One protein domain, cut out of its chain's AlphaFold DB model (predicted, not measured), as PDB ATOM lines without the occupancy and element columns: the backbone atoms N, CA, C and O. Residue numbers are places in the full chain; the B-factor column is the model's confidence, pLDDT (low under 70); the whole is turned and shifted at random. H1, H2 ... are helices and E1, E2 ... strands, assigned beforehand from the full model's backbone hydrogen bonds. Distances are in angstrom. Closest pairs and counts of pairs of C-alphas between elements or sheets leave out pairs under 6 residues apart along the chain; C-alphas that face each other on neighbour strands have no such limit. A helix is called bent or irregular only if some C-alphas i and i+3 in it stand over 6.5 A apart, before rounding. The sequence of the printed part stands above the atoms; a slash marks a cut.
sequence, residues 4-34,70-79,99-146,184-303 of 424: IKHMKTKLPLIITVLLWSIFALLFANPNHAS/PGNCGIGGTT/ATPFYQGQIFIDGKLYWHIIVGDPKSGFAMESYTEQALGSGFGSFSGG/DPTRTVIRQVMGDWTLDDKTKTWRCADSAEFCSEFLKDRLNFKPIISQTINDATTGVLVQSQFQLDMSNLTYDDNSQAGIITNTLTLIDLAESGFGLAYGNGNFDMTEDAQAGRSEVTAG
ATOM      1  N   ILE A   4      12.144 -35.485 -11.927       35.00
ATOM      2  CA  ILE A   4      11.315 -35.501 -10.699       35.00
ATOM      3  C   ILE A   4      12.140 -35.085  -9.461       35.00
ATOM      4  O   ILE A   4      11.598 -34.609  -8.464       35.00
ATOM      5  N   LYS A   5      13.474 -35.210  -9.526       36.72
ATOM      6  CA  LYS A   5      14.380 -34.737  -8.472       36.72
ATOM      7  C   LYS A   5      14.497 -33.208  -8.402       36.72
ATOM      8  O   LYS A   5      14.736 -32.721  -7.306       36.72
ATOM      9  N   HIS A   6      14.312 -32.469  -9.501       40.16
ATOM     10  CA  HIS A   6      14.464 -31.004  -9.516       40.16
ATOM     11  C   HIS A   6      13.227 -30.261  -8.981       40.16
ATOM     12  O   HIS A   6      13.370 -29.263  -8.274       40.16
ATOM     13  N   MET A   7      12.014 -30.783  -9.210       33.81
ATOM     14  CA  MET A   7      10.790 -30.199  -8.635       33.81
ATOM     15  C   MET A   7      10.743 -30.303  -7.101       33.81
ATOM     16  O   MET A   7      10.311 -29.368  -6.430       33.81
ATOM     17  N   LYS A   8      11.252 -31.401  -6.519       37.03
ATOM     18  CA  LYS A   8      11.287 -31.587  -5.054       37.03
ATOM     19  C   LYS A   8      12.167 -30.570  -4.321       37.03
ATOM     20  O   LYS A   8      11.928 -30.321  -3.146       37.03
ATOM     21  N   THR A   9      13.162 -29.986  -4.989       40.59
ATOM     22  CA  THR A   9      14.072 -28.999  -4.386       40.59
ATOM     23  C   THR A   9      13.583 -27.554  -4.491       40.59
ATOM     24  O   THR A   9      13.964 -26.749  -3.649       40.59
ATOM     25  N   LYS A  10      12.730 -27.209  -5.470       42.34
ATOM     26  CA  LYS A  10      12.230 -25.829  -5.661       42.34
ATOM     27  C   LYS A  10      10.903 -25.545  -4.932       42.34
ATOM     28  O   LYS A  10      10.668 -24.415  -4.517       42.34
ATOM     29  N   LEU A  11      10.070 -26.564  -4.693       39.56
ATOM     30  CA  LEU A  11       8.785 -26.423  -3.985       39.56
ATOM     31  C   LEU A  11       8.892 -25.824  -2.556       39.56
ATOM     32  O   LEU A  11       8.067 -24.977  -2.215       39.56
ATOM     33  N   PRO A  12       9.901 -26.174  -1.727       44.75
ATOM     34  CA  PRO A  12      10.065 -25.576  -0.398       44.75
ATOM     35  C   PRO A  12      10.396 -24.077  -0.450       44.75
ATOM     36  O   PRO A  12       9.966 -23.324   0.422       44.75
ATOM     37  N   LEU A  13      11.122 -23.631  -1.483       43.06
ATOM     38  CA  LEU A  13      11.483 -22.223  -1.676       43.06
ATOM     39  C   LEU A  13      10.233 -21.377  -1.964       43.06
ATOM     40  O   LEU A  13      10.040 -20.335  -1.349       43.06
ATOM     41  N   ILE A  14       9.345 -21.881  -2.828       46.06
ATOM     42  CA  ILE A  14       8.080 -21.223  -3.188       46.06
ATOM     43  C   ILE A  14       7.166 -21.091  -1.959       46.06
ATOM     44  O   ILE A  14       6.646 -20.010  -1.693       46.06
ATOM     45  N   ILE A  15       7.028 -22.156  -1.158       45.66
ATOM     46  CA  ILE A  15       6.212 -22.142   0.070       45.66
ATOM     47  C   ILE A  15       6.783 -21.156   1.106       45.66
ATOM     48  O   ILE A  15       6.029 -20.423   1.741       45.66
ATOM     49  N   THR A  16       8.109 -21.088   1.245       43.94
ATOM     50  CA  THR A  16       8.771 -20.188   2.207       43.94
ATOM     51  C   THR A  16       8.566 -18.714   1.844       43.94
ATOM     52  O   THR A  16       8.262 -17.903   2.716       43.94
ATOM     53  N   VAL A  17       8.660 -18.358   0.560       46.91
ATOM     54  CA  VAL A  17       8.427 -16.981   0.084       46.91
ATOM     55  C   VAL A  17       6.962 -16.558   0.255       46.91
ATOM     56  O   VAL A  17       6.681 -15.411   0.619       46.91
ATOM     57  N   LEU A  18       6.018 -17.483   0.055       46.34
ATOM     58  CA  LEU A  18       4.592 -17.238   0.285       46.34
ATOM     59  C   LEU A  18       4.302 -16.955   1.770       46.34
ATOM     60  O   LEU A  18       3.588 -16.007   2.088       46.34
ATOM     61  N   LEU A  19       4.925 -17.714   2.677       45.16
ATOM     62  CA  LEU A  19       4.795 -17.525   4.127       45.16
ATOM     63  C   LEU A  19       5.389 -16.191   4.611       45.16
ATOM     64  O   LEU A  19       4.773 -15.518   5.436       45.16
ATOM     65  N   TRP A  20       6.528 -15.755   4.061       44.19
ATOM     66  CA  TRP A  20       7.122 -14.447   4.386       44.19
ATOM     67  C   TRP A  20       6.253 -13.267   3.936       44.19
ATOM     68  O   TRP A  20       6.139 -12.268   4.646       44.19
ATOM     69  N   SER A  21       5.592 -13.401   2.786       40.12
ATOM     70  CA  SER A  21       4.708 -12.366   2.234       40.12
ATOM     71  C   SER A  21       3.422 -12.208   3.063       40.12
ATOM     72  O   SER A  21       2.914 -11.100   3.223       40.12
ATOM     73  N   ILE A  22       2.920 -13.310   3.637       45.38
ATOM     74  CA  ILE A  22       1.786 -13.319   4.577       45.38
ATOM     75  C   ILE A  22       2.188 -12.707   5.928       45.38
ATOM     76  O   ILE A  22       1.395 -11.992   6.534       45.38
ATOM     77  N   PHE A  23       3.426 -12.917   6.386       42.44
ATOM     78  CA  PHE A  23       3.910 -12.341   7.644       42.44
ATOM     79  C   PHE A  23       3.965 -10.801   7.608       42.44
ATOM     80  O   PHE A  23       3.641 -10.148   8.597       42.44
ATOM     81  N   ALA A  24       4.272 -10.204   6.450       43.28
ATOM     82  CA  ALA A  24       4.265  -8.750   6.258       43.28
ATOM     83  C   ALA A  24       2.861  -8.107   6.356       43.28
ATOM     84  O   ALA A  24       2.749  -6.908   6.606       43.28
ATOM     85  N   LEU A  25       1.782  -8.883   6.189       46.38
ATOM     86  CA  LEU A  25       0.396  -8.402   6.300       46.38
ATOM     87  C   LEU A  25      -0.099  -8.270   7.752       46.38
ATOM     88  O   LEU A  25      -1.112  -7.613   7.977       46.38
ATOM     89  N   LEU A  26       0.601  -8.856   8.730       45.94
ATOM     90  CA  LEU A  26       0.139  -8.968  10.122       45.94
ATOM     91  C   LEU A  26       0.382  -7.718  11.000       45.94
ATOM     92  O   LEU A  26      -0.028  -7.723  12.156       45.94
ATOM     93  N   PHE A  27       0.995  -6.643  10.484       42.78
ATOM     94  CA  PHE A  27       1.513  -5.528  11.308       42.78
ATOM     95  C   PHE A  27       1.024  -4.120  10.908       42.78
ATOM     96  O   PHE A  27       1.820  -3.187  10.861       42.78
ATOM     97  N   ALA A  28      -0.263  -3.931  10.594       40.06
ATOM     98  CA  ALA A  28      -0.793  -2.598  10.277       40.06
ATOM     99  C   ALA A  28      -2.085  -2.269  11.044       40.06
ATOM    100  O   ALA A  28      -3.097  -2.958  10.907       40.06
ATOM    101  N   ASN A  29      -2.048  -1.195  11.834       39.06
ATOM    102  CA  ASN A  29      -3.138  -0.718  12.689       39.06
ATOM    103  C   ASN A  29      -3.991   0.390  12.039       39.06
ATOM    104  O   ASN A  29      -3.445   1.272  11.370       39.06
ATOM    105  N   PRO A  30      -5.328   0.395  12.232       42.34
ATOM    106  CA  PRO A  30      -6.253   1.103  11.341       42.34
ATOM    107  C   PRO A  30      -6.576   2.557  11.724       42.34
ATOM    108  O   PRO A  30      -7.553   3.113  11.237       42.34
ATOM    109  N   ASN A  31      -5.825   3.224  12.604       35.53
ATOM    110  CA  ASN A  31      -6.321   4.487  13.163       35.53
ATOM    111  C   ASN A  31      -5.800   5.756  12.454       35.53
ATOM    112  O   ASN A  31      -4.660   6.182  12.623       35.53
ATOM    113  N   HIS A  32      -6.735   6.415  11.754       38.31
ATOM    114  CA  HIS A  32      -6.744   7.807  11.271       38.31
ATOM    115  C   HIS A  32      -5.869   8.206  10.071       38.31
ATOM    116  O   HIS A  32      -4.712   8.628  10.204       38.31
ATOM    117  N   ALA A  33      -6.516   8.364   8.910       38.25
ATOM    118  CA  ALA A  33      -6.001   9.246   7.865       38.25
ATOM    119  C   ALA A  33      -7.060   9.748   6.869       38.25
ATOM    120  O   ALA A  33      -7.819   8.988   6.280       38.25
ATOM    121  N   SER A  34      -7.059  11.065   6.666       37.38
ATOM    122  CA  SER A  34      -7.727  11.762   5.569       37.38
ATOM    123  C   SER A  34      -6.913  11.641   4.275       37.38
ATOM    124  O   SER A  34      -5.690  11.793   4.307       37.38
ATOM    125  N   PRO A  70      22.761  11.566   6.209       52.38
ATOM    126  CA  PRO A  70      22.327  10.452   5.370       52.38
ATOM    127  C   PRO A  70      23.359   9.321   5.440       52.38
ATOM    128  O   PRO A  70      24.508   9.467   5.015       52.38
ATOM    129  N   GLY A  71      22.959   8.186   6.015       56.91
ATOM    130  CA  GLY A  71      23.762   6.966   5.990       56.91
ATOM    131  C   GLY A  71      23.687   6.353   4.596       56.91
ATOM    132  O   GLY A  71      22.697   5.703   4.271       56.91
ATOM    133  N   ASN A  72      24.709   6.589   3.770       57.38
ATOM    134  CA  ASN A  72      24.812   6.026   2.423       57.38
ATOM    135  C   ASN A  72      25.914   4.976   2.394       57.38
ATOM    136  O   ASN A  72      27.086   5.311   2.586       57.38
ATOM    137  N   CYS A  73      25.545   3.734   2.100       60.75
ATOM    138  CA  CYS A  73      26.448   2.594   2.126       60.75
ATOM    139  C   CYS A  73      26.282   1.724   0.897       60.75
ATOM    140  O   CYS A  73      25.172   1.521   0.431       60.75
ATOM    141  N   GLY A  74      27.385   1.269   0.303       53.81
ATOM    142  CA  GLY A  74      27.347   0.377  -0.862       53.81
ATOM    143  C   GLY A  74      26.714   0.959  -2.140       53.81
ATOM    144  O   GLY A  74      26.665   0.262  -3.150       53.81
ATOM    145  N   ILE A  75      26.265   2.221  -2.155       54.81
ATOM    146  CA  ILE A  75      25.756   2.882  -3.364       54.81
ATOM    147  C   ILE A  75      26.945   3.142  -4.299       54.81
ATOM    148  O   ILE A  75      27.936   3.764  -3.911       54.81
ATOM    149  N   GLY A  76      26.868   2.639  -5.533       43.41
ATOM    150  CA  GLY A  76      27.967   2.693  -6.498       43.41
ATOM    151  C   GLY A  76      28.553   4.102  -6.657       43.41
ATOM    152  O   GLY A  76      27.908   4.988  -7.210       43.41
ATOM    153  N   GLY A  77      29.794   4.292  -6.196       44.94
ATOM    154  CA  GLY A  77      30.549   5.542  -6.344       44.94
ATOM    155  C   GLY A  77      30.836   6.320  -5.056       44.94
ATOM    156  O   GLY A  77      31.579   7.298  -5.130       44.94
ATOM    157  N   THR A  78      30.331   5.904  -3.887       46.38
ATOM    158  CA  THR A  78      30.626   6.572  -2.606       46.38
ATOM    159  C   THR A  78      31.294   5.626  -1.601       46.38
ATOM    160  O   THR A  78      30.760   4.591  -1.219       46.38
ATOM    161  N   THR A  79      32.498   5.979  -1.142       46.97
ATOM    162  CA  THR A  79      33.163   5.329  -0.001       46.97
ATOM    163  C   THR A  79      32.767   6.069   1.275       46.97
ATOM    164  O   THR A  79      33.526   6.899   1.776       46.97
ATOM    165  N   ALA A  99      27.964  -6.039   1.550       76.06
ATOM    166  CA  ALA A  99      28.081  -5.055   0.477       76.06
ATOM    167  C   ALA A  99      26.714  -4.590  -0.055       76.06
ATOM    168  O   ALA A  99      26.667  -3.908  -1.081       76.06
ATOM    169  N   THR A 100      25.614  -4.984   0.593       80.88
ATOM    170  CA  THR A 100      24.260  -4.606   0.188       80.88
ATOM    171  C   THR A 100      24.123  -3.081   0.201       80.88
ATOM    172  O   THR A 100      24.359  -2.453   1.237       80.88
ATOM    173  N   PRO A 101      23.748  -2.455  -0.931       83.31
ATOM    174  CA  PRO A 101      23.512  -1.021  -0.969       83.31
ATOM    175  C   PRO A 101      22.430  -0.616   0.031       83.31
ATOM    176  O   PRO A 101      21.413  -1.288   0.171       83.31
ATOM    177  N   PHE A 102      22.641   0.492   0.724       83.00
ATOM    178  CA  PHE A 102      21.738   1.014   1.730       83.00
ATOM    179  C   PHE A 102      21.733   2.541   1.681       83.00
ATOM    180  O   PHE A 102      22.779   3.191   1.595       83.00
ATOM    181  N   TYR A 103      20.539   3.107   1.755       85.56
ATOM    182  CA  TYR A 103      20.282   4.529   1.882       85.56
ATOM    183  C   TYR A 103      19.305   4.735   3.031       85.56
ATOM    184  O   TYR A 103      18.258   4.090   3.080       85.56
ATOM    185  N   GLN A 104      19.607   5.690   3.903       83.19
ATOM    186  CA  GLN A 104      18.644   6.219   4.857       83.19
ATOM    187  C   GLN A 104      18.699   7.740   4.854       83.19
ATOM    188  O   GLN A 104      19.748   8.341   5.089       83.19
ATOM    189  N   GLY A 105      17.542   8.356   4.644       83.88
ATOM    190  CA  GLY A 105      17.350   9.794   4.676       83.88
ATOM    191  C   GLY A 105      16.025  10.184   5.320       83.88
ATOM    192  O   GLY A 105      15.255   9.350   5.802       83.88
ATOM    193  N   GLN A 106      15.765  11.485   5.326       85.94
ATOM    194  CA  GLN A 106      14.495  12.058   5.745       85.94
ATOM    195  C   GLN A 106      13.877  12.824   4.580       85.94
ATOM    196  O   GLN A 106      14.578  13.532   3.856       85.94
ATOM    197  N   ILE A 107      12.562  12.722   4.422       86.44
ATOM    198  CA  ILE A 107      11.817  13.426   3.378       86.44
ATOM    199  C   ILE A 107      10.530  14.024   3.943       86.44
ATOM    200  O   ILE A 107       9.875  13.428   4.798       86.44
ATOM    201  N   PHE A 108      10.158  15.212   3.465       86.06
ATOM    202  CA  PHE A 108       8.869  15.821   3.778       86.06
ATOM    203  C   PHE A 108       7.847  15.493   2.691       86.06
ATOM    204  O   PHE A 108       8.049  15.827   1.526       86.06
ATOM    205  N   ILE A 109       6.727  14.893   3.087       79.69
ATOM    206  CA  ILE A 109       5.588  14.590   2.215       79.69
ATOM    207  C   ILE A 109       4.352  15.202   2.873       79.69
ATOM    208  O   ILE A 109       4.037  14.887   4.021       79.69
ATOM    209  N   ASP A 110       3.695  16.135   2.180       82.25
ATOM    210  CA  ASP A 110       2.499  16.845   2.662       82.25
ATOM    211  C   ASP A 110       2.652  17.457   4.071       82.25
ATOM    212  O   ASP A 110       1.756  17.409   4.912       82.25
ATOM    213  N   GLY A 111       3.830  18.031   4.346       85.19
ATOM    214  CA  GLY A 111       4.145  18.684   5.622       85.19
ATOM    215  C   GLY A 111       4.468  17.732   6.779       85.19
ATOM    216  O   GLY A 111       4.716  18.197   7.890       85.19
ATOM    217  N   LYS A 112       4.502  16.421   6.533       82.25
ATOM    218  CA  LYS A 112       4.929  15.397   7.493       82.25
ATOM    219  C   LYS A 112       6.328  14.897   7.149       82.25
ATOM    220  O   LYS A 112       6.667  14.782   5.974       82.25
ATOM    221  N   LEU A 113       7.124  14.608   8.174       84.12
ATOM    222  CA  LEU A 113       8.479  14.079   8.035       84.12
ATOM    223  C   LEU A 113       8.439  12.547   8.020       84.12
ATOM    224  O   LEU A 113       7.789  11.940   8.869       84.12
ATOM    225  N   TYR A 114       9.134  11.932   7.069       85.31
ATOM    226  CA  TYR A 114       9.235  10.484   6.917       85.31
ATOM    227  C   TYR A 114      10.696  10.057   6.903       85.31
ATOM    228  O   TYR A 114      11.536  10.725   6.299       85.31
ATOM    229  N   TRP A 115      10.978   8.905   7.506       85.50
ATOM    230  CA  TRP A 115      12.181   8.135   7.207       85.50
ATOM    231  C   TRP A 115      12.045   7.539   5.815       85.50
ATOM    232  O   TRP A 115      11.055   6.864   5.556       85.50
ATOM    233  N   HIS A 116      13.019   7.782   4.944       89.38
ATOM    234  CA  HIS A 116      13.130   7.170   3.622       89.38
ATOM    235  C   HIS A 116      14.297   6.194   3.649       89.38
ATOM    236  O   HIS A 116      15.437   6.604   3.856       89.38
ATOM    237  N   ILE A 117      14.001   4.908   3.494       87.75
ATOM    238  CA  ILE A 117      14.990   3.837   3.579       87.75
ATOM    239  C   ILE A 117      14.958   3.052   2.275       87.75
ATOM    240  O   ILE A 117      13.890   2.597   1.867       87.75
ATOM    241  N   ILE A 118      16.119   2.872   1.649       89.56
ATOM    242  CA  ILE A 118      16.304   1.981   0.500       89.56
ATOM    243  C   ILE A 118      17.369   0.952   0.866       89.56
ATOM    244  O   ILE A 118      18.436   1.304   1.360       89.56
ATOM    245  N   VAL A 119      17.081  -0.319   0.614       89.25
ATOM    246  CA  VAL A 119      17.973  -1.453   0.859       89.25
ATOM    247  C   VAL A 119      18.063  -2.278  -0.416       89.25
ATOM    248  O   VAL A 119      17.039  -2.591  -1.011       89.25
ATOM    249  N   GLY A 120      19.267  -2.675  -0.808       89.38
ATOM    250  CA  GLY A 120      19.531  -3.506  -1.976       89.38
ATOM    251  C   GLY A 120      19.553  -2.759  -3.311       89.38
ATOM    252  O   GLY A 120      19.453  -1.535  -3.389       89.38
ATOM    253  N   ASP A 121      19.707  -3.539  -4.377       86.88
ATOM    254  CA  ASP A 121      19.628  -3.117  -5.775       86.88
ATOM    255  C   ASP A 121      18.733  -4.131  -6.502       86.88
ATOM    256  O   ASP A 121      19.022  -5.330  -6.468       86.88
ATOM    257  N   PRO A 122      17.662  -3.716  -7.199       86.75
ATOM    258  CA  PRO A 122      16.829  -4.661  -7.938       86.75
ATOM    259  C   PRO A 122      17.626  -5.538  -8.921       86.75
ATOM    260  O   PRO A 122      17.243  -6.681  -9.165       86.75
ATOM    261  N   LYS A 123      18.770  -5.057  -9.438       86.31
ATOM    262  CA  LYS A 123      19.677  -5.847 -10.295       86.31
ATOM    263  C   LYS A 123      20.424  -6.952  -9.551       86.31
ATOM    264  O   LYS A 123      20.871  -7.898 -10.193       86.31
ATOM    265  N   SER A 124      20.598  -6.837  -8.234       87.81
ATOM    266  CA  SER A 124      21.213  -7.875  -7.400       87.81
ATOM    267  C   SER A 124      20.209  -8.925  -6.924       87.81
ATOM    268  O   SER A 124      20.567  -9.787  -6.125       87.81
ATOM    269  N   GLY A 125      18.958  -8.859  -7.384       89.62
ATOM    270  CA  GLY A 125      17.922  -9.828  -7.041       89.62
ATOM    271  C   GLY A 125      17.048  -9.436  -5.851       89.62
ATOM    272  O   GLY A 125      16.129 -10.178  -5.506       89.62
ATOM    273  N   PHE A 126      17.318  -8.296  -5.209       92.88
ATOM    274  CA  PHE A 126      16.557  -7.820  -4.058       92.88
ATOM    275  C   PHE A 126      16.666  -6.307  -3.920       92.88
ATOM    276  O   PHE A 126      17.772  -5.769  -3.878       92.88
ATOM    277  N   ALA A 127      15.529  -5.642  -3.738       93.06
ATOM    278  CA  ALA A 127      15.511  -4.316  -3.145       93.06
ATOM    279  C   ALA A 127      14.238  -4.061  -2.346       93.06
ATOM    280  O   ALA A 127      13.179  -4.623  -2.624       93.06
ATOM    281  N   MET A 128      14.339  -3.157  -1.385       93.19
ATOM    282  CA  MET A 128      13.232  -2.642  -0.600       93.19
ATOM    283  C   MET A 128      13.360  -1.129  -0.492       93.19
ATOM    284  O   MET A 128      14.421  -0.618  -0.164       93.19
ATOM    285  N   GLU A 129      12.271  -0.420  -0.732       91.88
ATOM    286  CA  GLU A 129      12.126   1.003  -0.479       91.88
ATOM    287  C   GLU A 129      10.954   1.202   0.478       91.88
ATOM    288  O   GLU A 129       9.876   0.640   0.277       91.88
ATOM    289  N   SER A 130      11.154   1.984   1.533       90.62
ATOM    290  CA  SER A 130      10.103   2.278   2.500       90.62
ATOM    291  C   SER A 130      10.119   3.729   2.953       90.62
ATOM    292  O   SER A 130      11.170   4.363   3.067       90.62
ATOM    293  N   TYR A 131       8.920   4.229   3.238       87.81
ATOM    294  CA  TYR A 131       8.681   5.515   3.864       87.81
ATOM    295  C   TYR A 131       7.873   5.297   5.126       87.81
ATOM    296  O   TYR A 131       6.784   4.725   5.069       87.81
ATOM    297  N   THR A 132       8.384   5.771   6.252       85.56
ATOM    298  CA  THR A 132       7.740   5.598   7.557       85.56
ATOM    299  C   THR A 132       7.628   6.941   8.256       85.56
ATOM    300  O   THR A 132       8.640   7.611   8.454       85.56
ATOM    301  N   GLU A 133       6.405   7.354   8.610       82.19
ATOM    302  CA  GLU A 133       6.179   8.646   9.273       82.19
ATOM    303  C   GLU A 133       6.970   8.722  10.592       82.19
ATOM    304  O   GLU A 133       6.842   7.868  11.475       82.19
ATOM    305  N   GLN A 134       7.795   9.761  10.729       79.12
ATOM    306  CA  GLN A 134       8.599  10.000  11.922       79.12
ATOM    307  C   GLN A 134       7.746  10.638  13.027       79.12
ATOM    308  O   GLN A 134       6.967  11.554  12.761       79.12
ATOM    309  N   ALA A 135       7.928  10.201  14.278       71.00
ATOM    310  CA  ALA A 135       7.339  10.869  15.438       71.00
ATOM    311  C   ALA A 135       7.851  12.311  15.575       71.00
ATOM    312  O   ALA A 135       9.044  12.573  15.428       71.00
ATOM    313  N   LEU A 136       6.973  13.258  15.923       61.22
ATOM    314  CA  LEU A 136       7.393  14.617  16.281       61.22
ATOM    315  C   LEU A 136       8.230  14.583  17.574       61.22
ATOM    316  O   LEU A 136       7.698  14.464  18.673       61.22
ATOM    317  N   GLY A 137       9.549  14.692  17.432       59.59
ATOM    318  CA  GLY A 137      10.524  14.655  18.523       59.59
ATOM    319  C   GLY A 137      11.845  14.105  17.992       59.59
ATOM    320  O   GLY A 137      11.844  13.219  17.151       59.59
ATOM    321  N   SER A 138      12.977  14.660  18.415       47.16
ATOM    322  CA  SER A 138      14.308  14.490  17.806       47.16
ATOM    323  C   SER A 138      14.951  13.093  17.954       47.16
ATOM    324  O   SER A 138      16.108  12.990  18.350       47.16
ATOM    325  N   GLY A 139      14.231  12.010  17.661       58.69
ATOM    326  CA  GLY A 139      14.732  10.640  17.752       58.69
ATOM    327  C   GLY A 139      14.290   9.748  16.592       58.69
ATOM    328  O   GLY A 139      13.455  10.122  15.769       58.69
ATOM    329  N   PHE A 140      14.839   8.533  16.565       54.44
ATOM    330  CA  PHE A 140      14.506   7.446  15.632       54.44
ATOM    331  C   PHE A 140      13.099   6.842  15.845       54.44
ATOM    332  O   PHE A 140      12.798   5.775  15.321       54.44
ATOM    333  N   GLY A 141      12.225   7.493  16.619       55.72
ATOM    334  CA  GLY A 141      10.877   6.994  16.891       55.72
ATOM    335  C   GLY A 141       9.944   7.170  15.692       55.72
ATOM    336  O   GLY A 141       9.945   8.221  15.045       55.72
ATOM    337  N   SER A 142       9.118   6.163  15.409       58.03
ATOM    338  CA  SER A 142       7.912   6.334  14.589       58.03
ATOM    339  C   SER A 142       6.758   6.802  15.478       58.03
ATOM    340  O   SER A 142       6.767   6.563  16.686       58.03
ATOM    341  N   PHE A 143       5.748   7.476  14.911       55.88
ATOM    342  CA  PHE A 143       4.560   7.923  15.671       55.88
ATOM    343  C   PHE A 143       3.809   6.784  16.370       55.88
ATOM    344  O   PHE A 143       2.975   7.020  17.242       55.88
ATOM    345  N   SER A 144       4.082   5.558  15.951       52.28
ATOM    346  CA  SER A 144       3.181   4.435  16.110       52.28
ATOM    347  C   SER A 144       3.833   3.261  16.834       52.28
ATOM    348  O   SER A 144       3.145   2.433  17.413       52.28
ATOM    349  N   GLY A 145       5.165   3.209  16.866       50.53
ATOM    350  CA  GLY A 145       5.893   2.131  17.525       50.53
ATOM    351  C   GLY A 145       6.041   2.285  19.051       50.53
ATOM    352  O   GLY A 145       6.648   1.445  19.718       50.53
ATOM    353  N   GLY A 146       5.415   3.316  19.623       46.81
ATOM    354  CA  GLY A 146       5.478   3.615  21.048       46.81
ATOM    355  C   GLY A 146       6.808   4.261  21.447       46.81
ATOM    356  O   GLY A 146       7.833   4.132  20.784       46.81
ATOM    357  N   ASP A 184       4.612  -0.623  14.055       51.66
ATOM    358  CA  ASP A 184       3.226  -0.444  13.600       51.66
ATOM    359  C   ASP A 184       2.983   0.930  12.969       51.66
ATOM    360  O   ASP A 184       2.146   1.685  13.451       51.66
ATOM    361  N   PRO A 185       3.755   1.352  11.953       61.22
ATOM    362  CA  PRO A 185       3.609   2.689  11.399       61.22
ATOM    363  C   PRO A 185       2.175   2.907  10.899       61.22
ATOM    364  O   PRO A 185       1.751   2.313   9.912       61.22
ATOM    365  N   THR A 186       1.457   3.852  11.517       57.03
ATOM    366  CA  THR A 186       0.112   4.295  11.096       57.03
ATOM    367  C   THR A 186       0.100   4.731   9.636       57.03
ATOM    368  O   THR A 186      -0.950   4.817   9.006       57.03
ATOM    369  N   ARG A 187       1.282   5.079   9.112       71.94
ATOM    370  CA  ARG A 187       1.519   5.581   7.767       71.94
ATOM    371  C   ARG A 187       2.850   5.047   7.248       71.94
ATOM    372  O   ARG A 187       3.901   5.638   7.497       71.94
ATOM    373  N   THR A 188       2.774   3.942   6.509       83.50
ATOM    374  CA  THR A 188       3.903   3.416   5.742       83.50
ATOM    375  C   THR A 188       3.564   3.229   4.271       83.50
ATOM    376  O   THR A 188       2.431   2.907   3.901       83.50
ATOM    377  N   VAL A 189       4.568   3.457   3.440       89.12
ATOM    378  CA  VAL A 189       4.581   3.162   2.014       89.12
ATOM    379  C   VAL A 189       5.781   2.249   1.792       89.12
ATOM    380  O   VAL A 189       6.875   2.580   2.237       89.12
ATOM    381  N   ILE A 190       5.585   1.088   1.173       91.44
ATOM    382  CA  ILE A 190       6.619   0.055   1.028       91.44
ATOM    383  C   ILE A 190       6.585  -0.476  -0.396       91.44
ATOM    384  O   ILE A 190       5.517  -0.791  -0.917       91.44
ATOM    385  N   ARG A 191       7.751  -0.645  -1.004       93.56
ATOM    386  CA  ARG A 191       7.926  -1.455  -2.200       93.56
ATOM    387  C   ARG A 191       9.084  -2.410  -1.979       93.56
ATOM    388  O   ARG A 191      10.199  -1.970  -1.749       93.56
ATOM    389  N   GLN A 192       8.834  -3.704  -2.073       94.31
ATOM    390  CA  GLN A 192       9.873  -4.727  -2.044       94.31
ATOM    391  C   GLN A 192       9.809  -5.515  -3.342       94.31
ATOM    392  O   GLN A 192       8.730  -5.928  -3.754       94.31
ATOM    393  N   VAL A 193      10.960  -5.730  -3.967       94.69
ATOM    394  CA  VAL A 193      11.115  -6.527  -5.181       94.69
ATOM    395  C   VAL A 193      12.168  -7.607  -4.956       94.69
ATOM    396  O   VAL A 193      13.197  -7.363  -4.328       94.69
ATOM    397  N   MET A 194      11.903  -8.814  -5.445       94.94
ATOM    398  CA  MET A 194      12.792  -9.976  -5.348       94.94
ATOM    399  C   MET A 194      12.843 -10.719  -6.678       94.94
ATOM    400  O   MET A 194      11.815 -10.814  -7.348       94.94
ATOM    401  N   GLY A 195      13.993 -11.279  -7.041       93.69
ATOM    402  CA  GLY A 195      14.191 -12.004  -8.298       93.69
ATOM    403  C   GLY A 195      14.765 -11.137  -9.418       93.69
ATOM    404  O   GLY A 195      15.415 -10.131  -9.153       93.69
ATOM    405  N   ASP A 196      14.542 -11.517 -10.673       90.94
ATOM    406  CA  ASP A 196      15.232 -10.892 -11.807       90.94
ATOM    407  C   ASP A 196      14.433  -9.712 -12.381       90.94
ATOM    408  O   ASP A 196      13.515  -9.869 -13.192       90.94
ATOM    409  N   TRP A 197      14.805  -8.497 -11.978       91.50
ATOM    410  CA  TRP A 197      14.133  -7.266 -12.394       91.50
ATOM    411  C   TRP A 197      14.936  -6.493 -13.437       91.50
ATOM    412  O   TRP A 197      16.158  -6.379 -13.377       91.50
ATOM    413  N   THR A 198      14.230  -5.899 -14.397       91.06
ATOM    414  CA  THR A 198      14.798  -4.960 -15.371       91.06
ATOM    415  C   THR A 198      14.114  -3.606 -15.232       91.06
ATOM    416  O   THR A 198      12.894  -3.525 -15.086       91.06
ATOM    417  N   LEU A 199      14.898  -2.528 -15.276       89.25
ATOM    418  CA  LEU A 199      14.365  -1.171 -15.294       89.25
ATOM    419  C   LEU A 199      13.774  -0.884 -16.677       89.25
ATOM    420  O   LEU A 199      14.469  -0.978 -17.688       89.25
ATOM    421  N   ASP A 200      12.500  -0.511 -16.732       86.19
ATOM    422  CA  ASP A 200      11.932   0.080 -17.934       86.19
ATOM    423  C   ASP A 200      12.356   1.549 -18.007       86.19
ATOM    424  O   ASP A 200      11.819   2.410 -17.307       86.19
ATOM    425  N   ASP A 201      13.339   1.845 -18.856       82.81
ATOM    426  CA  ASP A 201      13.914   3.187 -18.988       82.81
ATOM    427  C   ASP A 201      12.895   4.263 -19.390       82.81
ATOM    428  O   ASP A 201      13.120   5.447 -19.125       82.81
ATOM    429  N   LYS A 202      11.782   3.887 -20.035       85.25
ATOM    430  CA  LYS A 202      10.766   4.849 -20.486       85.25
ATOM    431  C   LYS A 202       9.826   5.240 -19.359       85.25
ATOM    432  O   LYS A 202       9.479   6.412 -19.237       85.25
ATOM    433  N   THR A 203       9.378   4.265 -18.574       83.00
ATOM    434  CA  THR A 203       8.421   4.491 -17.481       83.00
ATOM    435  C   THR A 203       9.105   4.736 -16.144       83.00
ATOM    436  O   THR A 203       8.447   5.211 -15.221       83.00
ATOM    437  N   LYS A 204      10.408   4.438 -16.052       79.44
ATOM    438  CA  LYS A 204      11.204   4.438 -14.818       79.44
ATOM    439  C   LYS A 204      10.672   3.472 -13.766       79.44
ATOM    440  O   LYS A 204      10.858   3.663 -12.571       79.44
ATOM    441  N   THR A 205      10.031   2.398 -14.219       82.06
ATOM    442  CA  THR A 205       9.483   1.361 -13.347       82.06
ATOM    443  C   THR A 205      10.245   0.064 -13.531       82.06
ATOM    444  O   THR A 205      10.509  -0.356 -14.655       82.06
ATOM    445  N   TRP A 206      10.548  -0.614 -12.431       85.94
ATOM    446  CA  TRP A 206      11.032  -1.987 -12.494       85.94
ATOM    447  C   TRP A 206       9.913  -2.910 -12.939       85.94
ATOM    448  O   TRP A 206       8.789  -2.810 -12.445       85.94
ATOM    449  N   ARG A 207      10.243  -3.790 -13.877       89.31
ATOM    450  CA  ARG A 207       9.389  -4.878 -14.337       89.31
ATOM    451  C   ARG A 207      10.155  -6.187 -14.241       89.31
ATOM    452  O   ARG A 207      11.383  -6.195 -14.339       89.31
ATOM    453  N   CYS A 208       9.424  -7.279 -14.070       89.19
ATOM    454  CA  CYS A 208      10.004  -8.609 -14.163       89.19
ATOM    455  C   CYS A 208      10.682  -8.765 -15.533       89.19
ATOM    456  O   CYS A 208      10.108  -8.358 -16.549       89.19
ATOM    457  N   ALA A 209      11.918  -9.265 -15.567       88.75
ATOM    458  CA  ALA A 209      12.616  -9.468 -16.832       88.75
ATOM    459  C   ALA A 209      11.899 -10.542 -17.667       88.75
ATOM    460  O   ALA A 209      11.389 -11.517 -17.121       88.75
ATOM    461  N   ASP A 210      11.908 -10.413 -18.996       84.69
ATOM    462  CA  ASP A 210      11.262 -11.400 -19.882       84.69
ATOM    463  C   ASP A 210      11.895 -12.802 -19.749       84.69
ATOM    464  O   ASP A 210      11.258 -13.814 -20.024       84.69
ATOM    465  N   SER A 211      13.156 -12.857 -19.308       84.88
ATOM    466  CA  SER A 211      13.914 -14.082 -19.034       84.88
ATOM    467  C   SER A 211      13.945 -14.479 -17.554       84.88
ATOM    468  O   SER A 211      14.695 -15.384 -17.201       84.88
ATOM    469  N   ALA A 212      13.230 -13.768 -16.679       88.25
ATOM    470  CA  ALA A 212      13.266 -14.018 -15.243       88.25
ATOM    471  C   ALA A 212      12.636 -15.370 -14.909       88.25
ATOM    472  O   ALA A 212      11.475 -15.599 -15.258       88.25
ATOM    473  N   GLU A 213      13.353 -16.218 -14.164       89.94
ATOM    474  CA  GLU A 213      12.749 -17.446 -13.628       89.94
ATOM    475  C   GLU A 213      11.745 -17.142 -12.516       89.94
ATOM    476  O   GLU A 213      10.753 -17.850 -12.342       89.94
ATOM    477  N   PHE A 214      12.010 -16.084 -11.754       91.56
ATOM    478  CA  PHE A 214      11.221 -15.694 -10.601       91.56
ATOM    479  C   PHE A 214      11.236 -14.179 -10.426       91.56
ATOM    480  O   PHE A 214      12.291 -13.549 -10.502       91.56
ATOM    481  N   CYS A 215      10.071 -13.623 -10.116       94.50
ATOM    482  CA  CYS A 215       9.905 -12.262  -9.633       94.50
ATOM    483  C   CYS A 215       8.851 -12.245  -8.531       94.50
ATOM    484  O   CYS A 215       7.832 -12.922  -8.638       94.50
ATOM    485  N   SER A 216       9.045 -11.429  -7.505       95.75
ATOM    486  CA  SER A 216       8.010 -11.122  -6.522       95.75
ATOM    487  C   SER A 216       8.048  -9.653  -6.156       95.75
ATOM    488  O   SER A 216       9.126  -9.090  -5.982       95.75
ATOM    489  N   GLU A 217       6.873  -9.042  -6.049       95.31
ATOM    490  CA  GLU A 217       6.710  -7.666  -5.611       95.31
ATOM    491  C   GLU A 217       5.681  -7.579  -4.488       95.31
ATOM    492  O   GLU A 217       4.590  -8.142  -4.564       95.31
ATOM    493  N   PHE A 218       6.034  -6.830  -3.452       94.94
ATOM    494  CA  PHE A 218       5.109  -6.309  -2.460       94.94
ATOM    495  C   PHE A 218       5.039  -4.800  -2.665       94.94
ATOM    496  O   PHE A 218       6.054  -4.118  -2.533       94.94
ATOM    497  N   LEU A 219       3.862  -4.271  -2.989       93.69
ATOM    498  CA  LEU A 219       3.654  -2.857  -3.274       93.69
ATOM    499  C   LEU A 219       2.540  -2.291  -2.396       93.69
ATOM    500  O   LEU A 219       1.361  -2.561  -2.601       93.69
ATOM    501  N   LYS A 220       2.916  -1.442  -1.450       91.44
ATOM    502  CA  LYS A 220       2.038  -0.599  -0.643       91.44
ATOM    503  C   LYS A 220       2.325   0.852  -0.986       91.44
ATOM    504  O   LYS A 220       3.182   1.471  -0.370       91.44
ATOM    505  N   ASP A 221       1.625   1.389  -1.975       89.00
ATOM    506  CA  ASP A 221       1.875   2.728  -2.521       89.00
ATOM    507  C   ASP A 221       1.091   3.854  -1.845       89.00
ATOM    508  O   ASP A 221       1.401   5.035  -2.012       89.00
ATOM    509  N   ARG A 222       0.088   3.487  -1.049       86.69
ATOM    510  CA  ARG A 222      -0.766   4.412  -0.317       86.69
ATOM    511  C   ARG A 222      -0.799   4.058   1.158       86.69
ATOM    512  O   ARG A 222      -0.872   2.893   1.552       86.69
ATOM    513  N   LEU A 223      -0.812   5.100   1.978       81.69
ATOM    514  CA  LEU A 223      -0.755   4.993   3.434       81.69
ATOM    515  C   LEU A 223      -1.943   4.205   3.994       81.69
ATOM    516  O   LEU A 223      -1.751   3.267   4.765       81.69
ATOM    517  N   ASN A 224      -3.148   4.511   3.517       82.06
ATOM    518  CA  ASN A 224      -4.394   4.019   4.119       82.06
ATOM    519  C   ASN A 224      -4.913   2.733   3.485       82.06
ATOM    520  O   ASN A 224      -5.923   2.200   3.933       82.06
ATOM    521  N   PHE A 225      -4.251   2.266   2.426       87.00
ATOM    522  CA  PHE A 225      -4.694   1.132   1.631       87.00
ATOM    523  C   PHE A 225      -3.792  -0.078   1.850       87.00
ATOM    524  O   PHE A 225      -2.612   0.048   2.190       87.00
ATOM    525  N   LYS A 226      -4.362  -1.263   1.672       88.12
ATOM    526  CA  LYS A 226      -3.648  -2.538   1.728       88.12
ATOM    527  C   LYS A 226      -2.755  -2.712   0.480       88.12
ATOM    528  O   LYS A 226      -2.948  -2.012  -0.513       88.12
ATOM    529  N   PRO A 227      -1.744  -3.595   0.525       92.56
ATOM    530  CA  PRO A 227      -0.788  -3.763  -0.569       92.56
ATOM    531  C   PRO A 227      -1.349  -4.541  -1.770       92.56
ATOM    532  O   PRO A 227      -2.374  -5.219  -1.688       92.56
ATOM    533  N   ILE A 228      -0.594  -4.502  -2.864       94.44
ATOM    534  CA  ILE A 228      -0.586  -5.502  -3.930       94.44
ATOM    535  C   ILE A 228       0.574  -6.458  -3.654       94.44
ATOM    536  O   ILE A 228       1.688  -6.020  -3.365       94.44
ATOM    537  N   ILE A 229       0.330  -7.757  -3.762       94.12
ATOM    538  CA  ILE A 229       1.369  -8.787  -3.718       94.12
ATOM    539  C   ILE A 229       1.337  -9.502  -5.054       94.12
ATOM    540  O   ILE A 229       0.299 -10.045  -5.418       94.12
ATOM    541  N   SER A 230       2.446  -9.517  -5.781       94.81
ATOM    542  CA  SER A 230       2.560 -10.232  -7.046       94.81
ATOM    543  C   SER A 230       3.755 -11.179  -7.045       94.81
ATOM    544  O   SER A 230       4.769 -10.952  -6.379       94.81
ATOM    545  N   GLN A 231       3.604 -12.287  -7.760       94.31
ATOM    546  CA  GLN A 231       4.638 -13.281  -7.994       94.31
ATOM    547  C   GLN A 231       4.523 -13.784  -9.429       94.31
ATOM    548  O   GLN A 231       3.432 -14.095  -9.900       94.31
ATOM    549  N   THR A 232       5.655 -13.906 -10.102       91.81
ATOM    550  CA  THR A 232       5.761 -14.518 -11.420       91.81
ATOM    551  C   THR A 232       6.821 -15.599 -11.345       91.81
ATOM    552  O   THR A 232       7.910 -15.366 -10.825       91.81
ATOM    553  N   ILE A 233       6.503 -16.777 -11.864       90.06
ATOM    554  CA  ILE A 233       7.428 -17.896 -12.015       90.06
ATOM    555  C   ILE A 233       7.420 -18.276 -13.491       90.06
ATOM    556  O   ILE A 233       6.373 -18.653 -14.011       90.06
ATOM    557  N   ASN A 234       8.571 -18.201 -14.154       86.62
ATOM    558  CA  ASN A 234       8.745 -18.718 -15.508       86.62
ATOM    559  C   ASN A 234       9.843 -19.787 -15.489       86.62
ATOM    560  O   ASN A 234      11.029 -19.478 -15.532       86.62
ATOM    561  N   ASP A 235       9.479 -21.063 -15.440       82.12
ATOM    562  CA  ASP A 235      10.473 -22.129 -15.570       82.12
ATOM    563  C   ASP A 235      10.716 -22.408 -17.057       82.12
ATOM    564  O   ASP A 235      10.014 -23.198 -17.679       82.12
ATOM    565  N   ALA A 236      11.686 -21.709 -17.651       67.06
ATOM    566  CA  ALA A 236      12.124 -21.970 -19.025       67.06
ATOM    567  C   ALA A 236      13.232 -23.032 -19.115       67.06
ATOM    568  O   ALA A 236      13.506 -23.566 -20.190       67.06
ATOM    569  N   THR A 237      13.877 -23.345 -17.991       64.69
ATOM    570  CA  THR A 237      15.131 -24.106 -17.957       64.69
ATOM    571  C   THR A 237      14.897 -25.617 -17.898       64.69
ATOM    572  O   THR A 237      15.749 -26.391 -18.334       64.69
ATOM    573  N   THR A 238      13.746 -26.071 -17.396       60.16
ATOM    574  CA  THR A 238      13.474 -27.507 -17.187       60.16
ATOM    575  C   THR A 238      12.790 -28.219 -18.360       60.16
ATOM    576  O   THR A 238      12.412 -29.378 -18.223       60.16
ATOM    577  N   GLY A 239      12.627 -27.571 -19.519       58.47
ATOM    578  CA  GLY A 239      11.989 -28.183 -20.698       58.47
ATOM    579  C   GLY A 239      10.471 -28.383 -20.576       58.47
ATOM    580  O   GLY A 239       9.821 -28.724 -21.560       58.47
ATOM    581  N   VAL A 240       9.900 -28.117 -19.400       56.88
ATOM    582  CA  VAL A 240       8.474 -27.876 -19.192       56.88
ATOM    583  C   VAL A 240       8.335 -26.383 -18.968       56.88
ATOM    584  O   VAL A 240       8.713 -25.884 -17.914       56.88
ATOM    585  N   LEU A 241       7.814 -25.671 -19.961       70.75
ATOM    586  CA  LEU A 241       7.582 -24.241 -19.836       70.75
ATOM    587  C   LEU A 241       6.369 -24.019 -18.927       70.75
ATOM    588  O   LEU A 241       5.223 -23.996 -19.378       70.75
ATOM    589  N   VAL A 242       6.619 -23.904 -17.625       77.19
ATOM    590  CA  VAL A 242       5.601 -23.498 -16.657       77.19
ATOM    591  C   VAL A 242       5.684 -21.993 -16.497       77.19
ATOM    592  O   VAL A 242       6.694 -21.469 -16.029       77.19
ATOM    593  N   GLN A 243       4.605 -21.309 -16.849       84.69
ATOM    594  CA  GLN A 243       4.417 -19.905 -16.529       84.69
ATOM    595  C   GLN A 243       3.312 -19.793 -15.486       84.69
ATOM    596  O   GLN A 243       2.161 -20.121 -15.763       84.69
ATOM    597  N   SER A 244       3.653 -19.333 -14.285       87.31
ATOM    598  CA  SER A 244       2.686 -19.007 -13.243       87.31
ATOM    599  C   SER A 244       2.748 -17.523 -12.920       87.31
ATOM    600  O   SER A 244       3.829 -16.956 -12.769       87.31
ATOM    601  N   GLN A 245       1.584 -16.902 -12.793       90.25
ATOM    602  CA  GLN A 245       1.441 -15.544 -12.300       90.25
ATOM    603  C   GLN A 245       0.439 -15.571 -11.158       90.25
ATOM    604  O   GLN A 245      -0.682 -16.026 -11.331       90.25
ATOM    605  N   PHE A 246       0.825 -15.056 -10.003       91.00
ATOM    606  CA  PHE A 246      -0.050 -14.832  -8.868       91.00
ATOM    607  C   PHE A 246      -0.074 -13.340  -8.546       91.00
ATOM    608  O   PHE A 246       0.959 -12.677  -8.539       91.00
ATOM    609  N   GLN A 247      -1.253 -12.812  -8.253       93.06
ATOM    610  CA  GLN A 247      -1.444 -11.465  -7.756       93.06
ATOM    611  C   GLN A 247      -2.596 -11.454  -6.754       93.06
ATOM    612  O   GLN A 247      -3.697 -11.896  -7.070       93.06
ATOM    613  N   LEU A 248      -2.350 -10.900  -5.574       90.56
ATOM    614  CA  LEU A 248      -3.362 -10.474  -4.619       90.56
ATOM    615  C   LEU A 248      -3.374  -8.946  -4.609       90.56
ATOM    616  O   LEU A 248      -2.453  -8.318  -4.093       90.56
ATOM    617  N   ASP A 249      -4.407  -8.349  -5.190       93.44
ATOM    618  CA  ASP A 249      -4.610  -6.904  -5.216       93.44
ATOM    619  C   ASP A 249      -5.620  -6.495  -4.142       93.44
ATOM    620  O   ASP A 249      -6.821  -6.763  -4.240       93.44
ATOM    621  N   MET A 250      -5.117  -5.840  -3.096       92.19
ATOM    622  CA  MET A 250      -5.932  -5.206  -2.061       92.19
ATOM    623  C   MET A 250      -5.791  -3.683  -2.088       92.19
ATOM    624  O   MET A 250      -6.218  -3.013  -1.153       92.19
ATOM    625  N   SER A 251      -5.229  -3.110  -3.155       92.81
ATOM    626  CA  SER A 251      -4.923  -1.679  -3.230       92.81
ATOM    627  C   SER A 251      -6.164  -0.792  -3.129       92.81
ATOM    628  O   SER A 251      -6.067   0.358  -2.723       92.81
ATOM    629  N   ASN A 252      -7.352  -1.306  -3.444       91.75
ATOM    630  CA  ASN A 252      -8.610  -0.569  -3.297       91.75
ATOM    631  C   ASN A 252      -9.272  -0.725  -1.920       91.75
ATOM    632  O   ASN A 252     -10.303  -0.104  -1.680       91.75
ATOM    633  N   LEU A 253      -8.681  -1.513  -1.018       87.62
ATOM    634  CA  LEU A 253      -9.194  -1.766   0.325       87.62
ATOM    635  C   LEU A 253      -8.410  -0.952   1.349       87.62
ATOM    636  O   LEU A 253      -7.178  -0.977   1.357       87.62
ATOM    637  N   THR A 254      -9.112  -0.267   2.247       88.62
ATOM    638  CA  THR A 254      -8.476   0.348   3.417       88.62
ATOM    639  C   THR A 254      -8.232  -0.697   4.504       88.62
ATOM    640  O   THR A 254      -8.801  -1.789   4.460       88.62
ATOM    641  N   TYR A 255      -7.402  -0.390   5.504       76.25
ATOM    642  CA  TYR A 255      -7.257  -1.270   6.677       76.25
ATOM    643  C   TYR A 255      -8.545  -1.403   7.498       76.25
ATOM    644  O   TYR A 255      -8.747  -2.437   8.131       76.25
ATOM    645  N   ASP A 256      -9.439  -0.416   7.412       79.94
ATOM    646  CA  ASP A 256     -10.774  -0.469   8.015       79.94
ATOM    647  C   ASP A 256     -11.745  -1.378   7.246       79.94
ATOM    648  O   ASP A 256     -12.730  -1.852   7.815       79.94
ATOM    649  N   ASP A 257     -11.494  -1.644   5.958       80.69
ATOM    650  CA  ASP A 257     -12.344  -2.536   5.175       80.69
ATOM    651  C   ASP A 257     -12.019  -4.000   5.483       80.69
ATOM    652  O   ASP A 257     -11.036  -4.582   5.010       80.69
ATOM    653  N   ASN A 258     -12.880  -4.607   6.290       76.81
ATOM    654  CA  ASN A 258     -12.872  -6.028   6.623       76.81
ATOM    655  C   ASN A 258     -14.003  -6.810   5.927       76.81
ATOM    656  O   ASN A 258     -14.155  -8.012   6.158       76.81
ATOM    657  N   SER A 259     -14.800  -6.128   5.100       82.50
ATOM    658  CA  SER A 259     -16.007  -6.667   4.471       82.50
ATOM    659  C   SER A 259     -15.757  -7.163   3.050       82.50
ATOM    660  O   SER A 259     -16.417  -8.102   2.602       82.50
ATOM    661  N   GLN A 260     -14.786  -6.565   2.358       82.12
ATOM    662  CA  GLN A 260     -14.400  -6.926   1.000       82.12
ATOM    663  C   GLN A 260     -13.123  -7.774   0.999       82.12
ATOM    664  O   GLN A 260     -12.158  -7.494   1.712       82.12
ATOM    665  N   ALA A 261     -13.121  -8.835   0.192       81.94
ATOM    666  CA  ALA A 261     -11.926  -9.631  -0.068       81.94
ATOM    667  C   ALA A 261     -11.051  -8.957  -1.139       81.94
ATOM    668  O   ALA A 261     -11.560  -8.251  -2.010       81.94
ATOM    669  N   GLY A 262      -9.739  -9.195  -1.082       83.62
ATOM    670  CA  GLY A 262      -8.820  -8.790  -2.145       83.62
ATOM    671  C   GLY A 262      -9.100  -9.525  -3.454       83.62
ATOM    672  O   GLY A 262      -9.613 -10.645  -3.451       83.62
ATOM    673  N   ILE A 263      -8.743  -8.904  -4.576       86.00
ATOM    674  CA  ILE A 263      -8.871  -9.523  -5.896       86.00
ATOM    675  C   ILE A 263      -7.673 -10.444  -6.105       86.00
ATOM    676  O   ILE A 263      -6.528 -10.000  -6.034       86.00
ATOM    677  N   ILE A 264      -7.935 -11.721  -6.375       85.56
ATOM    678  CA  ILE A 264      -6.895 -12.712  -6.651       85.56
ATOM    679  C   ILE A 264      -6.904 -13.036  -8.135       85.56
ATOM    680  O   ILE A 264      -7.906 -13.511  -8.669       85.56
ATOM    681  N   THR A 265      -5.757 -12.838  -8.771       86.19
ATOM    682  CA  THR A 265      -5.463 -13.340 -10.110       86.19
ATOM    683  C   THR A 265      -4.402 -14.414  -9.962       86.19
ATOM    684  O   THR A 265      -3.312 -14.138  -9.474       86.19
ATOM    685  N   ASN A 266      -4.698 -15.644 -10.366       84.19
ATOM    686  CA  ASN A 266      -3.691 -16.690 -10.466       84.19
ATOM    687  C   ASN A 266      -3.838 -17.380 -11.815       84.19
ATOM    688  O   ASN A 266      -4.899 -17.923 -12.110       84.19
ATOM    689  N   THR A 267      -2.800 -17.335 -12.633       83.94
ATOM    690  CA  THR A 267      -2.750 -18.039 -13.906       83.94
ATOM    691  C   THR A 267      -1.621 -19.054 -13.861       83.94
ATOM    692  O   THR A 267      -0.530 -18.783 -13.357       83.94
ATOM    693  N   LEU A 268      -1.893 -20.245 -14.382       82.56
ATOM    694  CA  LEU A 268      -0.904 -21.285 -14.610       82.56
ATOM    695  C   LEU A 268      -1.034 -21.716 -16.065       82.56
ATOM    696  O   LEU A 268      -2.018 -22.336 -16.453       82.56
ATOM    697  N   THR A 269      -0.035 -21.380 -16.865       78.75
ATOM    698  CA  THR A 269       0.061 -21.802 -18.256       78.75
ATOM    699  C   THR A 269       1.144 -22.860 -18.366       78.75
ATOM    700  O   THR A 269       2.302 -22.630 -18.013       78.75
ATOM    701  N   LEU A 270       0.767 -24.022 -18.888       74.75
ATOM    702  CA  LEU A 270       1.708 -25.036 -19.343       74.75
ATOM    703  C   LEU A 270       1.948 -24.783 -20.834       74.75
ATOM    704  O   LEU A 270       1.095 -25.095 -21.666       74.75
ATOM    705  N   ILE A 271       3.069 -24.149 -21.173       68.31
ATOM    706  CA  ILE A 271       3.401 -23.834 -22.560       68.31
ATOM    707  C   ILE A 271       3.952 -25.111 -23.212       68.31
ATOM    708  O   ILE A 271       5.047 -25.581 -22.932       68.31
ATOM    709  N   ASP A 272       3.091 -25.675 -24.047       60.53
ATOM    710  CA  ASP A 272       3.298 -26.696 -25.068       60.53
ATOM    711  C   ASP A 272       4.195 -27.911 -24.747       60.53
ATOM    712  O   ASP A 272       5.407 -27.936 -24.954       60.53
ATOM    713  N   LEU A 273       3.536 -29.004 -24.353       58.66
ATOM    714  CA  LEU A 273       4.110 -30.349 -24.286       58.66
ATOM    715  C   LEU A 273       4.042 -31.089 -25.639       58.66
ATOM    716  O   LEU A 273       4.550 -32.210 -25.732       58.66
ATOM    717  N   ALA A 274       3.444 -30.518 -26.693       53.31
ATOM    718  CA  ALA A 274       3.308 -31.194 -27.984       53.31
ATOM    719  C   ALA A 274       4.658 -31.359 -28.702       53.31
ATOM    720  O   ALA A 274       4.888 -32.408 -29.304       53.31
ATOM    721  N   GLU A 275       5.591 -30.407 -28.569       52.91
ATOM    722  CA  GLU A 275       6.973 -30.572 -29.064       52.91
ATOM    723  C   GLU A 275       7.812 -31.521 -28.196       52.91
ATOM    724  O   GLU A 275       8.730 -32.171 -28.695       52.91
ATOM    725  N   SER A 276       7.470 -31.680 -26.914       56.69
ATOM    726  CA  SER A 276       8.186 -32.583 -26.000       56.69
ATOM    727  C   SER A 276       7.888 -34.078 -26.232       56.69
ATOM    728  O   SER A 276       8.481 -34.941 -25.587       56.69
ATOM    729  N   GLY A 277       6.966 -34.411 -27.147       59.81
ATOM    730  CA  GLY A 277       6.598 -35.793 -27.472       59.81
ATOM    731  C   GLY A 277       5.721 -36.491 -26.424       59.81
ATOM    732  O   GLY A 277       5.444 -37.681 -26.560       59.81
ATOM    733  N   PHE A 278       5.246 -35.771 -25.400       61.44
ATOM    734  CA  PHE A 278       4.427 -36.332 -24.317       61.44
ATOM    735  C   PHE A 278       2.937 -36.507 -24.664       61.44
ATOM    736  O   PHE A 278       2.185 -37.054 -23.859       61.44
ATOM    737  N   GLY A 279       2.493 -36.094 -25.856       57.94
ATOM    738  CA  GLY A 279       1.148 -36.399 -26.368       57.94
ATOM    739  C   GLY A 279      -0.010 -35.744 -25.605       57.94
ATOM    740  O   GLY A 279      -1.165 -36.113 -25.816       57.94
ATOM    741  N   LEU A 280       0.269 -34.774 -24.732       58.69
ATOM    742  CA  LEU A 280      -0.765 -33.975 -24.087       58.69
ATOM    743  C   LEU A 280      -1.252 -32.923 -25.085       58.69
ATOM    744  O   LEU A 280      -0.501 -32.037 -25.485       58.69
ATOM    745  N   ALA A 281      -2.503 -33.061 -25.526       56.78
ATOM    746  CA  ALA A 281      -3.133 -32.080 -26.399       56.78
ATOM    747  C   ALA A 281      -3.163 -30.706 -25.711       56.78
ATOM    748  O   ALA A 281      -3.429 -30.616 -24.509       56.78
ATOM    749  N   TYR A 282      -2.908 -29.649 -26.484       55.56
ATOM    750  CA  TYR A 282      -3.013 -28.261 -26.037       55.56
ATOM    751  C   TYR A 282      -4.350 -28.043 -25.299       55.56
ATOM    752  O   TYR A 282      -5.413 -28.287 -25.871       55.56
ATOM    753  N   GLY A 283      -4.290 -27.649 -24.022       55.94
ATOM    754  CA  GLY A 283      -5.464 -27.425 -23.163       55.94
ATOM    755  C   GLY A 283      -5.864 -28.563 -22.206       55.94
ATOM    756  O   GLY A 283      -6.669 -28.319 -21.317       55.94
ATOM    757  N   ASN A 284      -5.286 -29.772 -22.288       52.69
ATOM    758  CA  ASN A 284      -5.705 -30.930 -21.461       52.69
ATOM    759  C   ASN A 284      -5.103 -31.007 -20.036       52.69
ATOM    760  O   ASN A 284      -5.151 -32.053 -19.393       52.69
ATOM    761  N   GLY A 285      -4.556 -29.910 -19.521       53.94
ATOM    762  CA  GLY A 285      -4.038 -29.815 -18.150       53.94
ATOM    763  C   GLY A 285      -4.153 -28.413 -17.563       53.94
ATOM    764  O   GLY A 285      -3.432 -28.098 -16.618       53.94
ATOM    765  N   ASN A 286      -5.007 -27.564 -18.145       55.22
ATOM    766  CA  ASN A 286      -5.245 -26.228 -17.617       55.22
ATOM    767  C   ASN A 286      -5.987 -26.370 -16.288       55.22
ATOM    768  O   ASN A 286      -7.170 -26.689 -16.262       55.22
ATOM    769  N   PHE A 287      -5.265 -26.168 -15.192       54.47
ATOM    770  CA  PHE A 287      -5.881 -25.801 -13.931       54.47
ATOM    771  C   PHE A 287      -6.177 -24.306 -14.024       54.47
ATOM    772  O   PHE A 287      -5.270 -23.477 -13.911       54.47
ATOM    773  N   ASP A 288      -7.425 -23.972 -14.334       55.91
ATOM    774  CA  ASP A 288      -7.865 -22.589 -14.461       55.91
ATOM    775  C   ASP A 288      -8.395 -22.140 -13.104       55.91
ATOM    776  O   ASP A 288      -9.549 -22.368 -12.774       55.91
ATOM    777  N   MET A 289      -7.567 -21.481 -12.294       56.25
ATOM    778  CA  MET A 289      -8.000 -20.949 -10.994       56.25
ATOM    779  C   MET A 289      -9.169 -19.955 -11.117       56.25
ATOM    780  O   MET A 289      -9.960 -19.808 -10.185       56.25
ATOM    781  N   THR A 290      -9.344 -19.297 -12.261       52.16
ATOM    782  CA  THR A 290     -10.506 -18.431 -12.496       52.16
ATOM    783  C   THR A 290     -11.821 -19.214 -12.555       52.16
ATOM    784  O   THR A 290     -12.867 -18.634 -12.289       52.16
ATOM    785  N   GLU A 291     -11.782 -20.520 -12.836       59.41
ATOM    786  CA  GLU A 291     -12.937 -21.426 -12.810       59.41
ATOM    787  C   GLU A 291     -12.887 -22.362 -11.580       59.41
ATOM    788  O   GLU A 291     -13.831 -22.421 -10.790       59.41
ATOM    789  N   ASP A 292     -11.749 -23.016 -11.339       59.38
ATOM    790  CA  ASP A 292     -11.525 -24.022 -10.295       59.38
ATOM    791  C   ASP A 292     -11.364 -23.430  -8.884       59.38
ATOM    792  O   ASP A 292     -11.843 -24.022  -7.911       59.38
ATOM    793  N   ALA A 293     -10.729 -22.259  -8.746       54.41
ATOM    794  CA  ALA A 293     -10.615 -21.557  -7.463       54.41
ATOM    795  C   ALA A 293     -11.804 -20.619  -7.197       54.41
ATOM    796  O   ALA A 293     -12.236 -20.516  -6.044       54.41
ATOM    797  N   GLN A 294     -12.396 -20.007  -8.234       50.44
ATOM    798  CA  GLN A 294     -13.607 -19.182  -8.082       50.44
ATOM    799  C   GLN A 294     -14.910 -19.970  -7.932       50.44
ATOM    800  O   GLN A 294     -15.910 -19.390  -7.508       50.44
ATOM    801  N   ALA A 295     -14.922 -21.291  -8.144       55.75
ATOM    802  CA  ALA A 295     -16.040 -22.160  -7.757       55.75
ATOM    803  C   ALA A 295     -16.270 -22.246  -6.223       55.75
ATOM    804  O   ALA A 295     -16.826 -23.233  -5.736       55.75
ATOM    805  N   GLY A 296     -15.825 -21.246  -5.451       51.72
ATOM    806  CA  GLY A 296     -15.956 -21.145  -3.997       51.72
ATOM    807  C   GLY A 296     -15.030 -22.078  -3.218       51.72
ATOM    808  O   GLY A 296     -15.314 -22.376  -2.063       51.72
ATOM    809  N   ARG A 297     -13.964 -22.601  -3.839       50.38
ATOM    810  CA  ARG A 297     -13.089 -23.613  -3.210       50.38
ATOM    811  C   ARG A 297     -11.755 -23.070  -2.714       50.38
ATOM    812  O   ARG A 297     -11.105 -23.744  -1.921       50.38
ATOM    813  N   SER A 298     -11.375 -21.867  -3.136       52.75
ATOM    814  CA  SER A 298     -10.121 -21.224  -2.740       52.75
ATOM    815  C   SER A 298     -10.398 -19.808  -2.239       52.75
ATOM    816  O   SER A 298      -9.982 -18.821  -2.845       52.75
ATOM    817  N   GLU A 299     -11.144 -19.689  -1.143       53.59
ATOM    818  CA  GLU A 299     -11.289 -18.407  -0.454       53.59
ATOM    819  C   GLU A 299      -9.997 -18.108   0.314       53.59
ATOM    820  O   GLU A 299      -9.777 -18.610   1.414       53.59
ATOM    821  N   VAL A 300      -9.123 -17.272  -0.252       54.09
ATOM    822  CA  VAL A 300      -8.058 -16.657   0.547       54.09
ATOM    823  C   VAL A 300      -8.691 -15.499   1.304       54.09
ATOM    824  O   VAL A 300      -8.737 -14.358   0.841       54.09
ATOM    825  N   THR A 301      -9.211 -15.793   2.490       54.19
ATOM    826  CA  THR A 301      -9.419 -14.744   3.478       54.19
ATOM    827  C   THR A 301      -8.014 -14.381   3.949       54.19
ATOM    828  O   THR A 301      -7.273 -15.243   4.409       54.19
ATOM    829  N   ALA A 302      -7.562 -13.143   3.753       50.12
ATOM    830  CA  ALA A 302      -6.198 -12.722   4.105       50.12
ATOM    831  C   ALA A 302      -5.925 -12.723   5.633       50.12
ATOM    832  O   ALA A 302      -5.125 -11.930   6.116       50.12
ATOM    833  N   GLY A 303      -6.621 -13.575   6.396       54.53
ATOM    834  CA  GLY A 303      -6.814 -13.497   7.832       54.53
ATOM    835  C   GLY A 303      -7.585 -12.236   8.201       54.53
ATOM    836  O   GLY A 303      -7.147 -11.126   7.916       54.53
TER     837      GLY A 303
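What this domain is: This is residues 4 to 34, 70 to 79, 99 to 146 and 184 to 303 of the 424 residues of an uncharacterized protein of hydrothermal vent metagenome (UniProt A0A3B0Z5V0). A broad antiparallel sheet of nine strands makes a slab, and one long helix, H1, runs lengthwise over one of its faces, above E8 and E9; residues 8 to 13 of H1 stick out free. A small hairpin, E6 and E7, stands out from the other face, and a loose tail with the short H2 folds back beside the edge strand E11. The printed part has 209 residues, with two named helices and eleven named strands in the order H1, E1 to E11, H2. The large sheet runs E1, E2, E3, E4, E5, E8, E9, E10, E11, and the class is mixed, helices and strands. The whole is only just loose, close to compact, with a radius of gyration of the C-alphas of 20.2 A and spans of 68 by 48 by 34 A.

Where its parts are: H1, residues 4 to 26, begins at C-alpha 4 (11.315, -35.501, -10.699) and is 35.5 A long; it is irregular, but only just: C-alphas 9 and 12 are 6.6 A apart. E1 is residues 71 to 73, E2 102 to 109, E3 112 to 121, 27.1 A long, and E4 126 to 133. E5 is residues 188 to 195, E6 197 to 200, E7 205 to 208 and E8 214 to 220. E9 is residues 228 to 235, E10 241 to 249, 25.7 A long, and E11 263 to 271, ending at C-alpha 271 (3.401, -23.834, -22.560). H2 is residues 289 to 292.

How they stand to each other: The large sheet is twisted, and E2 bends by 53 degrees at residue 106. E2, E3, E4 and E8, E9, E10, E11 are meanders, each strand the antiparallel neighbour of the one before. E4 and E5 are antiparallel at 178 degrees, with N 129 and O 191 2.8 A apart; E5 and E8 have N 192 and O 218 at 2.8 A. H1 is on the sheet, making two layers, at a height of 11.1 A over it; it runs along the strands, at 6 degrees to E8 on the local plane. The closest C-alphas of H1 and E9 are those of Ser 21 and Ile 229, 7.7 A apart. In the hairpin of E6 and E7, N 198 and O 207 are 2.9 A apart. H2 only grazes the sheet, with residues 289 to 290. In H1, 12 of 19 O i to N i+4 pairs are within hydrogen-bond range; H2 is too short for any.

The domain as a whole: The C-alphas of Ser 138 and Gly 279 are farthest apart, 68.7 A. The printed part has three cuts: C-alphas 34 and 70 are 30.1 A apart across the first, C-alphas 79 and 99 are 11.6 A apart across the second, and C-alphas 146 and 184 are 8.8 A apart across the third. The links E10 to E11 and E11 to H2 are long. Mean pLDDT of the printed part is 70.8; 93 residues are under 70, among them 4 to 34 and 271 to 303.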